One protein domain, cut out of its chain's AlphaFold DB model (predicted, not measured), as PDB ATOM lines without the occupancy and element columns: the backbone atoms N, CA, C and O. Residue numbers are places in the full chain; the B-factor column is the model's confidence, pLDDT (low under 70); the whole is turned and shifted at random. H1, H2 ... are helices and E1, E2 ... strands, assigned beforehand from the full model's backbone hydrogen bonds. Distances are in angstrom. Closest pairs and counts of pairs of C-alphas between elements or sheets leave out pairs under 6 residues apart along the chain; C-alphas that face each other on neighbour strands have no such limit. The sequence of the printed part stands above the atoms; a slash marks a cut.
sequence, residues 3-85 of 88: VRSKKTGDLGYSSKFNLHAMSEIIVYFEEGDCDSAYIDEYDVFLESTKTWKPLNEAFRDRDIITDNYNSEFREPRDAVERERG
ATOM      1  N   VAL A   3      13.440  -2.651  28.150       97.12
ATOM      2  CA  VAL A   3      13.307  -3.385  26.893       97.12
ATOM      3  C   VAL A   3      12.408  -4.597  27.095       97.12
ATOM      4  O   VAL A   3      12.242  -5.076  28.217       97.12
ATOM      5  N   ARG A   4      11.805  -5.067  26.008       97.12
ATOM      6  CA  ARG A   4      10.951  -6.250  25.985       97.12
ATOM      7  C   ARG A   4      11.342  -7.133  24.813       97.12
ATOM      8  O   ARG A   4      11.341  -6.665  23.675       97.12
ATOM      9  N   SER A   5      11.636  -8.397  25.090       96.00
ATOM     10  CA  SER A   5      11.890  -9.405  24.058       96.00
ATOM     11  C   SER A   5      10.644  -9.589  23.195       96.00
ATOM     12  O   SER A   5       9.559  -9.866  23.707       96.00
ATOM     13  N   LYS A   6      10.779  -9.474  21.871       96.44
ATOM     14  CA  LYS A   6       9.677  -9.751  20.932       96.44
ATOM     15  C   LYS A   6       9.333 -11.236  20.868       96.44
ATOM     16  O   LYS A   6       8.211 -11.587  20.515       96.44
ATOM     17  N   LYS A   7      10.299 -12.106  21.180       94.44
ATOM     18  CA  LYS A   7      10.151 -13.562  21.097       94.44
ATOM     19  C   LYS A   7       9.431 -14.138  22.311       94.44
ATOM     20  O   LYS A   7       8.555 -14.981  22.148       94.44
ATOM     21  N   THR A   8       9.830 -13.719  23.508       93.94
ATOM     22  CA  THR A   8       9.361 -14.302  24.776       93.94
ATOM     23  C   THR A   8       8.430 -13.373  25.548       93.94
ATOM     24  O   THR A   8       7.605 -13.847  26.319       93.94
ATOM     25  N   GLY A   9       8.502 -12.062  25.305       93.94
ATOM     26  CA  GLY A   9       7.781 -11.057  26.085       93.94
ATOM     27  C   GLY A   9       8.491 -10.653  27.379       93.94
ATOM     28  O   GLY A   9       7.989  -9.764  28.066       93.94
ATOM     29  N   ASP A  10       9.645 -11.254  27.683       94.38
ATOM     30  CA  ASP A  10      10.399 -10.977  28.906       94.38
ATOM     31  C   ASP A  10      10.859  -9.525  28.960       94.38
ATOM     32  O   ASP A  10      11.241  -8.924  27.946       94.38
ATOM     33  N   LEU A  11      10.818  -8.968  30.167       96.19
ATOM     34  CA  LEU A  11      11.237  -7.607  30.448       96.19
ATOM     35  C   LEU A  11      12.683  -7.583  30.936       96.19
ATOM     36  O   LEU A  11      13.153  -8.465  31.654       96.19
ATOM     37  N   GLY A  12      13.375  -6.517  30.568       95.94
ATOM     38  CA  GLY A  12      14.724  -6.264  31.032       95.94
ATOM     39  C   GLY A  12      15.104  -4.803  30.894       95.94
ATOM     40  O   GLY A  12      14.293  -3.937  30.547       95.94
ATOM     41  N   TYR A  13      16.375  -4.531  31.154       97.00
ATOM     42  CA  TYR A  13      16.958  -3.208  31.047       97.00
ATOM     43  C   TYR A  13      18.214  -3.250  30.188       97.00
ATOM     44  O   TYR A  13      19.102  -4.073  30.394       97.00
ATOM     45  N   SER A  14      18.306  -2.313  29.249       96.69
ATOM     46  CA  SER A  14      19.491  -2.114  28.425       96.69
ATOM     47  C   SER A  14      19.748  -0.640  28.145       96.69
ATOM     48  O   SER A  14      18.819   0.156  27.994       96.69
ATOM     49  N   SER A  15      21.017  -0.260  28.115       95.62
ATOM     50  CA  SER A  15      21.484   1.058  27.667       95.62
ATOM     51  C   SER A  15      22.882   0.986  27.059       95.62
ATOM     52  O   SER A  15      23.565   2.002  26.994       95.62
ATOM     53  N   LYS A  16      23.348  -0.220  26.710       95.31
ATOM     54  CA  LYS A  16      24.722  -0.480  26.278       95.31
ATOM     55  C   LYS A  16      24.745  -1.451  25.113       95.31
ATOM     56  O   LYS A  16      23.967  -2.407  25.097       95.31
ATOM     57  N   PHE A  17      25.662  -1.223  24.189       95.19
ATOM     58  CA  PHE A  17      25.959  -2.164  23.120       95.19
ATOM     59  C   PHE A  17      26.946  -3.231  23.586       95.19
ATOM     60  O   PHE A  17      27.760  -3.013  24.489       95.19
ATOM     61  N   ASN A  18      26.904  -4.386  22.934       93.19
ATOM     62  CA  ASN A  18      27.998  -5.340  22.984       93.19
ATOM     63  C   ASN A  18      29.142  -4.808  22.106       93.19
ATOM     64  O   ASN A  18      29.053  -4.808  20.882       93.19
ATOM     65  N   LEU A  19      30.243  -4.361  22.711       87.31
ATOM     66  CA  LEU A  19      31.355  -3.750  21.964       87.31
ATOM     67  C   LEU A  19      32.070  -4.724  21.012       87.31
ATOM     68  O   LEU A  19      32.789  -4.289  20.114       87.31
ATOM     69  N   HIS A  20      31.874  -6.031  21.185       84.75
ATOM     70  CA  HIS A  20      32.394  -7.044  20.267       84.75
ATOM     71  C   HIS A  20      31.478  -7.275  19.053       84.75
ATOM     72  O   HIS A  20      31.937  -7.806  18.044       84.75
ATOM     73  N   ALA A  21      30.216  -6.844  19.131       79.62
ATOM     74  CA  ALA A  21      29.205  -6.966  18.089       79.62
ATOM     75  C   ALA A  21      28.231  -5.776  18.172       79.62
ATOM     76  O   ALA A  21      27.189  -5.857  18.812       79.62
ATOM     77  N   MET A  22      28.557  -4.664  17.504       72.38
ATOM     78  CA  MET A  22      27.833  -3.376  17.606       72.38
ATOM     79  C   MET A  22      26.348  -3.411  17.181       72.38
ATOM     80  O   MET A  22      25.644  -2.415  17.304       72.38
ATOM     81  N   SER A  23      25.863  -4.537  16.657       83.69
ATOM     82  CA  SER A  23      24.447  -4.791  16.363       83.69
ATOM     83  C   SER A  23      23.668  -5.392  17.538       83.69
ATOM     84  O   SER A  23      22.448  -5.541  17.446       83.69
ATOM     85  N   GLU A  24      24.354  -5.767  18.615       93.62
ATOM     86  CA  GLU A  24      23.775  -6.357  19.815       93.62
ATOM     87  C   GLU A  24      23.790  -5.377  20.984       93.62
ATOM     88  O   GLU A  24      24.680  -4.534  21.127       93.62
ATOM     89  N   ILE A  25      22.812  -5.538  21.863       95.81
ATOM     90  CA  ILE A  25      22.714  -4.828  23.131       95.81
ATOM     91  C   ILE A  25      22.860  -5.799  24.291       95.81
ATOM     92  O   ILE A  25      22.472  -6.960  24.195       95.81
ATOM     93  N   ILE A  26      23.410  -5.307  25.397       96.12
ATOM     94  CA  ILE A  26      23.494  -6.059  26.650       96.12
ATOM     95  C   ILE A  26      22.186  -5.848  27.408       96.12
ATOM     96  O   ILE A  26      21.827  -4.703  27.704       96.12
ATOM     97  N   VAL A  27      21.477  -6.926  27.722       96.50
ATOM     98  CA  VAL A  27      20.190  -6.903  28.419       96.50
ATOM     99  C   VAL A  27      20.342  -7.564  29.780       96.50
ATOM    100  O   VAL A  27      20.743  -8.718  29.876       96.50
ATOM    101  N   TYR A  28      19.983  -6.828  30.827       95.81
ATOM    102  CA  TYR A  28      19.843  -7.352  32.182       95.81
ATOM    103  C   TYR A  28      18.369  -7.672  32.425       95.81
ATOM    104  O   TYR A  28      17.533  -6.762  32.423       95.81
ATOM    105  N   PHE A  29      18.041  -8.947  32.598       93.12
ATOM    106  CA  PHE A  29      16.675  -9.405  32.837       93.12
ATOM    107  C   PHE A  29      16.282  -9.220  34.303       93.12
ATOM    108  O   PHE A  29      17.130  -9.207  35.198       93.12
ATOM    109  N   GLU A  30      14.982  -9.080  34.567       84.94
ATOM    110  CA  GLU A  30      14.476  -8.885  35.936       84.94
ATOM    111  C   GLU A  30      14.770 -10.078  36.863       84.94
ATOM    112  O   GLU A  30      14.874  -9.901  38.075       84.94
ATOM    113  N   GLU A  31      14.980 -11.270  36.300       82.50
ATOM    114  CA  GLU A  31      15.344 -12.490  37.035       82.50
ATOM    115  C   GLU A  31      16.826 -12.537  37.461       82.50
ATOM    116  O   GLU A  31      17.232 -13.443  38.187       82.50
ATOM    117  N   GLY A  32      17.626 -11.533  37.080       81.62
ATOM    118  CA  GLY A  32      19.019 -11.367  37.508       81.62
ATOM    119  C   GLY A  32      20.069 -11.862  36.511       81.62
ATOM    120  O   GLY A  32      21.255 -11.595  36.713       81.62
ATOM    121  N   ASP A  33      19.648 -12.515  35.428       88.00
ATOM    122  CA  ASP A  33      20.528 -12.922  34.335       88.00
ATOM    123  C   ASP A  33      20.857 -11.756  33.391       88.00
ATOM    124  O   ASP A  33      20.163 -10.736  33.323       88.00
ATOM    125  N   CYS A  34      21.948 -11.913  32.644       91.56
ATOM    126  CA  CYS A  34      22.401 -10.959  31.644       91.56
ATOM    127  C   CYS A  34      22.806 -11.705  30.375       91.56
ATOM    128  O   CYS A  34      23.563 -12.671  30.451       91.56
ATOM    129  N   ASP A  35      22.360 -11.213  29.225       92.94
ATOM    130  CA  ASP A  35      22.718 -11.761  27.916       92.94
ATOM    131  C   ASP A  35      22.915 -10.634  26.889       92.94
ATOM    132  O   ASP A  35      22.559  -9.478  27.151       92.94
ATOM    133  N   SER A  36      23.490 -10.947  25.728       93.81
ATOM    134  CA  SER A  36      23.500 -10.049  24.573       93.81
ATOM    135  C   SER A  36      22.596 -10.567  23.464       93.81
ATOM    136  O   SER A  36      22.487 -11.764  23.224       93.81
ATOM    137  N   ALA A  37      21.920  -9.648  22.782       93.31
ATOM    138  CA  ALA A  37      21.019 -10.000  21.695       93.31
ATOM    139  C   ALA A  37      20.852  -8.844  20.709       93.31
ATOM    140  O   ALA A  37      21.114  -7.681  21.036       93.31
ATOM    141  N   TYR A  38      20.428  -9.161  19.486       95.50
ATOM    142  CA  TYR A  38      20.313  -8.180  18.412       95.50
ATOM    143  C   TYR A  38      19.230  -7.134  18.697       95.50
ATOM    144  O   TYR A  38      18.171  -7.420  19.255       95.50
ATOM    145  N   ILE A  39      19.475  -5.894  18.266       94.50
ATOM    146  CA  ILE A  39      18.536  -4.776  18.466       94.50
ATOM    147  C   ILE A  39      17.156  -4.997  17.829       94.50
ATOM    148  O   ILE A  39      16.176  -4.388  18.251       94.50
ATOM    149  N   ASP A  40      17.056  -5.817  16.786       95.81
ATOM    150  CA  ASP A  40      15.801  -6.098  16.090       95.81
ATOM    151  C   ASP A  40      14.912  -7.093  16.849       95.81
ATOM    152  O   ASP A  40      13.700  -7.117  16.611       95.81
ATOM    153  N   GLU A  41      15.460  -7.814  17.826       97.00
ATOM    154  CA  GLU A  41      14.737  -8.750  18.690       97.00
ATOM    155  C   GLU A  41      13.975  -8.065  19.835       97.00
ATOM    156  O   GLU A  41      13.174  -8.716  20.510       97.00
ATOM    157  N   TYR A  42      14.161  -6.754  20.039       97.50
ATOM    158  CA  TYR A  42      13.603  -6.031  21.187       97.50
ATOM    159  C   TYR A  42      12.705  -4.857  20.803       97.50
ATOM    160  O   TYR A  42      12.927  -4.138  19.822       97.50
ATOM    161  N   ASP A  43      11.687  -4.646  21.632       98.31
ATOM    162  CA  ASP A  43      11.023  -3.358  21.789       98.31
ATOM    163  C   ASP A  43      11.665  -2.593  22.953       98.31
ATOM    164  O   ASP A  43      12.175  -3.185  23.906       98.31
ATOM    165  N   VAL A  44      11.584  -1.268  22.919       98.19
ATOM    166  CA  VAL A  44      12.048  -0.365  23.972       98.19
ATOM    167  C   VAL A  44      10.908   0.525  24.440       98.19
ATOM    168  O   VAL A  44      10.072   0.964  23.645       98.19
ATOM    169  N   PHE A  45      10.849   0.771  25.743       98.44
ATOM    170  CA  PHE A  45       9.889   1.695  26.327       98.44
ATOM    171  C   PHE A  45      10.466   3.109  26.300       98.44
ATOM    172  O   PHE A  45      11.511   3.366  26.902       98.44
ATOM    173  N   LEU A  46       9.776   4.012  25.609       97.94
ATOM    174  CA  LEU A  46      10.104   5.432  25.562       97.94
ATOM    175  C   LEU A  46       9.392   6.132  26.720       97.94
ATOM    176  O   LEU A  46       8.160   6.200  26.758       97.94
ATOM    177  N   GLU A  47      10.152   6.643  27.684       96.44
ATOM    178  CA  GLU A  47       9.605   7.290  28.875       96.44
ATOM    179  C   GLU A  47       8.929   8.623  28.540       96.44
ATOM    180  O   GLU A  47       7.945   8.981  29.194       96.44
ATOM    181  N   SER A  48       9.411   9.334  27.515       94.19
ATOM    182  CA  SER A  48       8.842  10.611  27.060       94.19
ATOM    183  C   SER A  48       7.417  10.480  26.513       94.19
ATOM    184  O   SER A  48       6.586  11.354  26.756       94.19
ATOM    185  N   THR A  49       7.113   9.385  25.814       95.25
ATOM    186  CA  THR A  49       5.799   9.136  25.194       95.25
ATOM    187  C   THR A  49       4.979   8.067  25.913       95.25
ATOM    188  O   THR A  49       3.794   7.919  25.621       95.25
ATOM    189  N   LYS A  50       5.576   7.333  26.861       96.94
ATOM    190  CA  LYS A  50       4.976   6.187  27.571       96.94
ATOM    191  C   LYS A  50       4.506   5.074  26.630       96.94
ATOM    192  O   LYS A  50       3.487   4.429  26.877       96.94
ATOM    193  N   THR A  51       5.257   4.828  25.559       97.31
ATOM    194  CA  THR A  51       4.930   3.821  24.538       97.31
ATOM    195  C   THR A  51       6.072   2.844  24.309       97.31
ATOM    196  O   THR A  51       7.244   3.208  24.389       97.31
ATOM    197  N   TRP A  52       5.721   1.609  23.953       98.00
ATOM    198  CA  TRP A  52       6.661   0.636  23.406       98.00
ATOM    199  C   TRP A  52       6.863   0.875  21.912       98.00
ATOM    200  O   TRP A  52       5.897   1.143  21.197       98.00
ATOM    201  N   LYS A  53       8.105   0.753  21.448       98.19
ATOM    202  CA  LYS A  53       8.478   0.882  20.037       98.19
ATOM    203  C   LYS A  53       9.563  -0.140  19.684       98.19
ATOM    204  O   LYS A  53      10.397  -0.405  20.548       98.19
ATOM    205  N   PRO A  54       9.613  -0.684  18.456       98.12
ATOM    206  CA  PRO A  54      10.748  -1.492  18.020       98.12
ATOM    207  C   PRO A  54      12.068  -0.732  18.211       98.12
ATOM    208  O   PRO A  54      12.192   0.415  17.779       98.12
ATOM    209  N   LEU A  55      13.058  -1.347  18.864       97.12
ATOM    210  CA  LEU A  55      14.296  -0.658  19.243       97.12
ATOM    211  C   LEU A  55      15.082  -0.158  18.018       97.12
ATOM    212  O   LEU A  55      15.563   0.973  18.002       97.12
ATOM    213  N   ASN A  56      15.144  -0.956  16.954       96.19
ATOM    214  CA  ASN A  56      15.736  -0.557  15.676       96.19
ATOM    215  C   ASN A  56      15.047   0.671  15.038       96.19
ATOM    216  O   ASN A  56      15.719   1.522  14.455       96.19
ATOM    217  N   GLU A  57      13.722   0.788  15.154       97.25
ATOM    218  CA  GLU A  57      12.977   1.963  14.689       97.25
ATOM    219  C   GLU A  57      13.187   3.171  15.604       97.25
ATOM    220  O   GLU A  57      13.312   4.288  15.111       97.25
ATOM    221  N   ALA A  58      13.295   2.968  16.919       97.25
ATOM    222  CA  ALA A  58      13.591   4.042  17.867       97.25
ATOM    223  C   ALA A  58      14.954   4.707  17.590       97.25
ATOM    224  O   ALA A  58      15.067   5.931  17.685       97.25
ATOM    225  N   PHE A  59      15.965   3.931  17.182       95.81
ATOM    226  CA  PHE A  59      17.237   4.477  16.695       95.81
ATOM    227  C   PHE A  59      17.085   5.217  15.362       95.81
ATOM    228  O   PHE A  59      17.604   6.323  15.210       95.81
ATOM    229  N   ARG A  60      16.358   4.634  14.397       95.56
ATOM    230  CA  ARG A  60      16.131   5.251  13.078       95.56
ATOM    231  C   ARG A  60      15.469   6.623  13.198       95.56
ATOM    232  O   ARG A  60      15.889   7.562  12.524       95.56
ATOM    233  N   ASP A  61      14.485   6.732  14.081       96.75
ATOM    234  CA  ASP A  61      13.684   7.941  14.274       96.75
ATOM    235  C   ASP A  61      14.305   8.910  15.293       96.75
ATOM    236  O   ASP A  61      13.768   9.991  15.538       96.75
ATOM    237  N   ARG A  62      15.465   8.550  15.868       96.56
ATOM    238  CA  ARG A  62      16.182   9.324  16.897       96.56
ATOM    239  C   ARG A  62      15.325   9.613  18.129       96.56
ATOM    240  O   ARG A  62      15.446  10.658  18.772       96.56
ATOM    241  N   ASP A  63      14.447   8.676  18.462       97.44
ATOM    242  CA  ASP A  63      13.815   8.607  19.780       97.44
ATOM    243  C   ASP A  63      14.818   8.130  20.826       97.44
ATOM    244  O   ASP A  63      14.738   8.506  21.990       97.44
ATOM    245  N   ILE A  64      15.799   7.347  20.385       97.00
ATOM    246  CA  ILE A  64      16.977   6.953  21.142       97.00
ATOM    247  C   ILE A  64      18.199   7.345  20.324       97.00
ATOM    248  O   ILE A  64      18.224   7.204  19.101       97.00
ATOM    249  N   ILE A  65      19.210   7.847  21.014       96.75
ATOM    250  CA  ILE A  65      20.482   8.270  20.445       96.75
ATOM    251  C   ILE A  65      21.626   7.587  21.189       96.75
ATOM    252  O   ILE A  65      21.476   7.189  22.350       96.75
ATOM    253  N   THR A  66      22.766   7.451  20.523       95.81
ATOM    254  CA  THR A  66      23.972   6.864  21.111       95.81
ATOM    255  C   THR A  66      24.842   7.928  21.771       95.81
ATOM    256  O   THR A  66      24.646   9.128  21.563       95.81
ATOM    257  N   ASP A  67      25.821   7.508  22.561       94.75
ATOM    258  CA  ASP A  67      26.982   8.349  22.842       94.75
ATOM    259  C   ASP A  67      27.855   8.510  21.577       94.75
ATOM    260  O   ASP A  67      27.631   7.879  20.536       94.75
ATOM    261  N   ASN A  68      28.871   9.365  21.647       92.81
ATOM    262  CA  ASN A  68      29.820   9.584  20.551       92.81
ATOM    263  C   ASN A  68      30.733   8.373  20.254       92.81
ATOM    264  O   ASN A  68      31.355   8.336  19.190       92.81
ATOM    265  N   TYR A  69      30.819   7.396  21.163       91.44
ATOM    266  CA  TYR A  69      31.617   6.176  21.010       91.44
ATOM    267  C   TYR A  69      30.810   4.965  20.511       91.44
ATOM    268  O   TYR A  69      31.407   3.920  20.256       91.44
ATOM    269  N   ASN A  70      29.488   5.089  20.344       90.62
ATOM    270  CA  ASN A  70      28.569   3.975  20.062       90.62
ATOM    271  C   ASN A  70      28.662   2.841  21.099       90.62
ATOM    272  O   ASN A  70      28.561   1.664  20.764       90.62
ATOM    273  N   SER A  71      28.889   3.195  22.361       93.44
ATOM    274  CA  SER A  71      28.995   2.262  23.480       93.44
ATOM    275  C   SER A  71      27.712   2.198  24.305       93.44
ATOM    276  O   SER A  71      27.339   1.132  24.808       93.44
ATOM    277  N   GLU A  72      26.992   3.313  24.386       95.31
ATOM    278  CA  GLU A  72      25.785   3.461  25.192       95.31
ATOM    279  C   GLU A  72      24.671   4.162  24.413       95.31
ATOM    280  O   GLU A  72      24.901   4.787  23.376       95.31
ATOM    281  N   PHE A  73      23.437   4.043  24.904       96.19
ATOM    282  CA  PHE A  73      22.277   4.692  24.304       96.19
ATOM    283  C   PHE A  73      21.220   5.109  25.330       96.19
ATOM    284  O   PHE A  73      21.051   4.486  26.383       96.19
ATOM    285  N   ARG A  74      20.474   6.170  25.001       97.06
ATOM    286  CA  ARG A  74      19.352   6.695  25.800       97.06
ATOM    287  C   ARG A  74      18.415   7.578  24.973       97.06
ATOM    288  O   ARG A  74      18.753   7.980  23.864       97.06
ATOM    289  N   GLU A  75      17.278   7.956  25.556       97.69
ATOM    290  CA  GLU A  75      16.469   9.064  25.034       97.69
ATOM    291  C   GLU A  75      17.269  10.388  25.051       97.69
ATOM    292  O   GLU A  75      18.022  10.652  26.007       97.69
ATOM    293  N   PRO A  76      17.130  11.234  24.013       97.12
ATOM    294  CA  PRO A  76      17.714  12.570  23.991       97.12
ATOM    295  C   PRO A  76      17.083  13.449  25.083       97.12
ATOM    296  O   PRO A  76      15.891  13.352  25.368       97.12
ATOM    297  N   ARG A  77      17.880  14.329  25.697       95.62
ATOM    298  CA  ARG A  77      17.419  15.277  26.731       95.62
ATOM    299  C   ARG A  77      16.685  16.469  26.138       95.62
ATOM    300  O   ARG A  77      15.828  17.052  26.796       95.62
ATOM    301  N   ASP A  78      17.054  16.842  24.920       95.19
ATOM    302  CA  ASP A  78      16.546  18.016  24.235       95.19
ATOM    303  C   ASP A  78      16.547  17.822  22.709       95.19
ATOM    304  O   ASP A  78      16.991  16.804  22.167       95.19
ATOM    305  N   ALA A  79      16.005  18.818  22.008       95.19
ATOM    306  CA  ALA A  79      15.934  18.817  20.553       95.19
ATOM    307  C   ALA A  79      17.318  18.869  19.885       95.19
ATOM    308  O   ALA A  79      17.460  18.356  18.778       95.19
ATOM    309  N   VAL A  80      18.332  19.438  20.548       95.69
ATOM    310  CA  VAL A  80      19.690  19.566  20.000       95.69
ATOM    311  C   VAL A  80      20.369  18.200  19.961       95.69
ATOM    312  O   VAL A  80      20.919  17.811  18.932       95.69
ATOM    313  N   GLU A  81      20.282  17.426  21.045       96.06
ATOM    314  CA  GLU A  81      20.765  16.045  21.089       96.06
ATOM    315  C   GLU A  81      20.048  15.168  20.052       96.06
ATOM    316  O   GLU A  81      20.700  14.415  19.325       96.06
ATOM    317  N   ARG A  82      18.719  15.300  19.932       95.50
ATOM    318  CA  ARG A  82      17.926  14.569  18.931       95.50
ATOM    319  C   ARG A  82      18.329  14.927  17.498       95.50
ATOM    320  O   ARG A  82      18.471  14.036  16.662       95.50
ATOM    321  N   GLU A  83      18.519  16.208  17.194       95.81
ATOM    322  CA  GLU A  83      18.952  16.657  15.866       95.81
ATOM    323  C   GLU A  83      20.366  16.166  15.540       95.81
ATOM    324  O   GLU A  83      20.628  15.720  14.421       95.81
ATOM    325  N   ARG A  84      21.266  16.173  16.527       94.56
ATOM    326  CA  ARG A  84      22.631  15.674  16.354       94.56
ATOM    327  C   ARG A  84      22.688  14.151  16.205       94.56
ATOM    328  O   ARG A  84      23.564  13.642  15.511       94.56
ATOM    329  N   GLY A  85      21.759  13.429  16.831       94.06
ATOM    330  CA  GLY A  85      21.690  11.966  16.810       94.06
ATOM    331  C   GLY A  85      22.649  11.276  17.784       94.06
ATOM    332  O   GLY A  85      22.700  10.051  17.801       94.06
TER     333      GLY A  85
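AT A GLANCE: This is residues 3 to 85 of the 88 residues of an uncharacterized protein of Methylomusa anaerophila (UniProt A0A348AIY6). A strongly twisted, curled sheet of six antiparallel strands makes one part of the domain, with the short helix H1 packed on it, mostly at E5. Past H1 the chain forms a small second part, in which E7 pairs with residues 73 to 74 and the short helix H2 lies at the end of the domain far from the link between E3 and E4. The printed part has 83 residues, with seven named strands and two named helices in the order E1 E2 E3 E4 E5 E6 H1 E7 H2, and its class is mixed, helices and strands. The sheet's order is E4 E3 E2 E1 E5 E6. The whole is compact, with a radius of gyration of the C-alphas of 12.3 A and spans of 36 by 30 by 19 A.

HOW THE PARTS SIT: E1, residues 3 to 5, E2, residues 11 to 13, E3, residues 21 to 29, and E4, residues 34 to 38, form a meander, each strand the antiparallel neighbour of the one before. N 3 and O 12 are 2.9 A apart across the hairpin of E1 and E2, N 13 and O 28 are 2.8 A apart across that of E2 and E3, and N 27 and O 35 are 2.8 A apart across that of E3 and E4, each within hydrogen-bond range. E3 bends by 56 degrees at residue 24; it pairs with E4 over residues 24 to 28 and with E2 over residues 28 to 29. On the other side of E1 is E5, residues 42 to 46, antiparallel at 153 degrees, with N 4 and O 43 2.8 A apart. E5 and E6, residues 51 to 54, form a hairpin, with N 44 and O 53 2.8 A apart. E4 and E6 are the edge strands. H1, residues 55 to 60, is on the sheet; its closest C-alphas to E5 are those of Leu 55 and Asp 43, 4.9 A apart. The closest C-alphas of H1 and E7, residues 65 to 67, are those of Phe 59 and Ile 65, 6.2 A apart. E7 pairs with no named strand; its residues 65 to 66 pair antiparallel with residues 73 to 74. H2, residues 79 to 84, is not on the sheet and is apart from H1; its closest C-alpha to E7 is that of Arg 82, 7.0 A from that of Ile 65. In H1 and H2 every O i to N i+4 pair is within hydrogen-bond range.

IN THESE COORDINATES: E1 begins at C-alpha 3 (13.307, -3.385, 26.893) and measures 6.8 A, E2 7.2 A. E3 measures 19.5 A, from C-alpha 21 (29.205, -6.966, 18.089) to C-alpha 29. E4 measures 13.7 A, E5 12.8 A, E6 10.2 A, H1 8.7 A and E7 6.9 A. H2 measures 8.5 A and ends at C-alpha 84 (22.631, 15.674, 16.354).

THE WHOLE: The two C-alphas farthest apart are those of Glu 31 and Val 80, at 36.6 A. The printed part has no cut. The link from E7 to H2, 11 residues, is long, and that from E2 to E3 is short; the other links are tight. The mean pLDDT of the printed part is 94.3, and no printed residue is under 70.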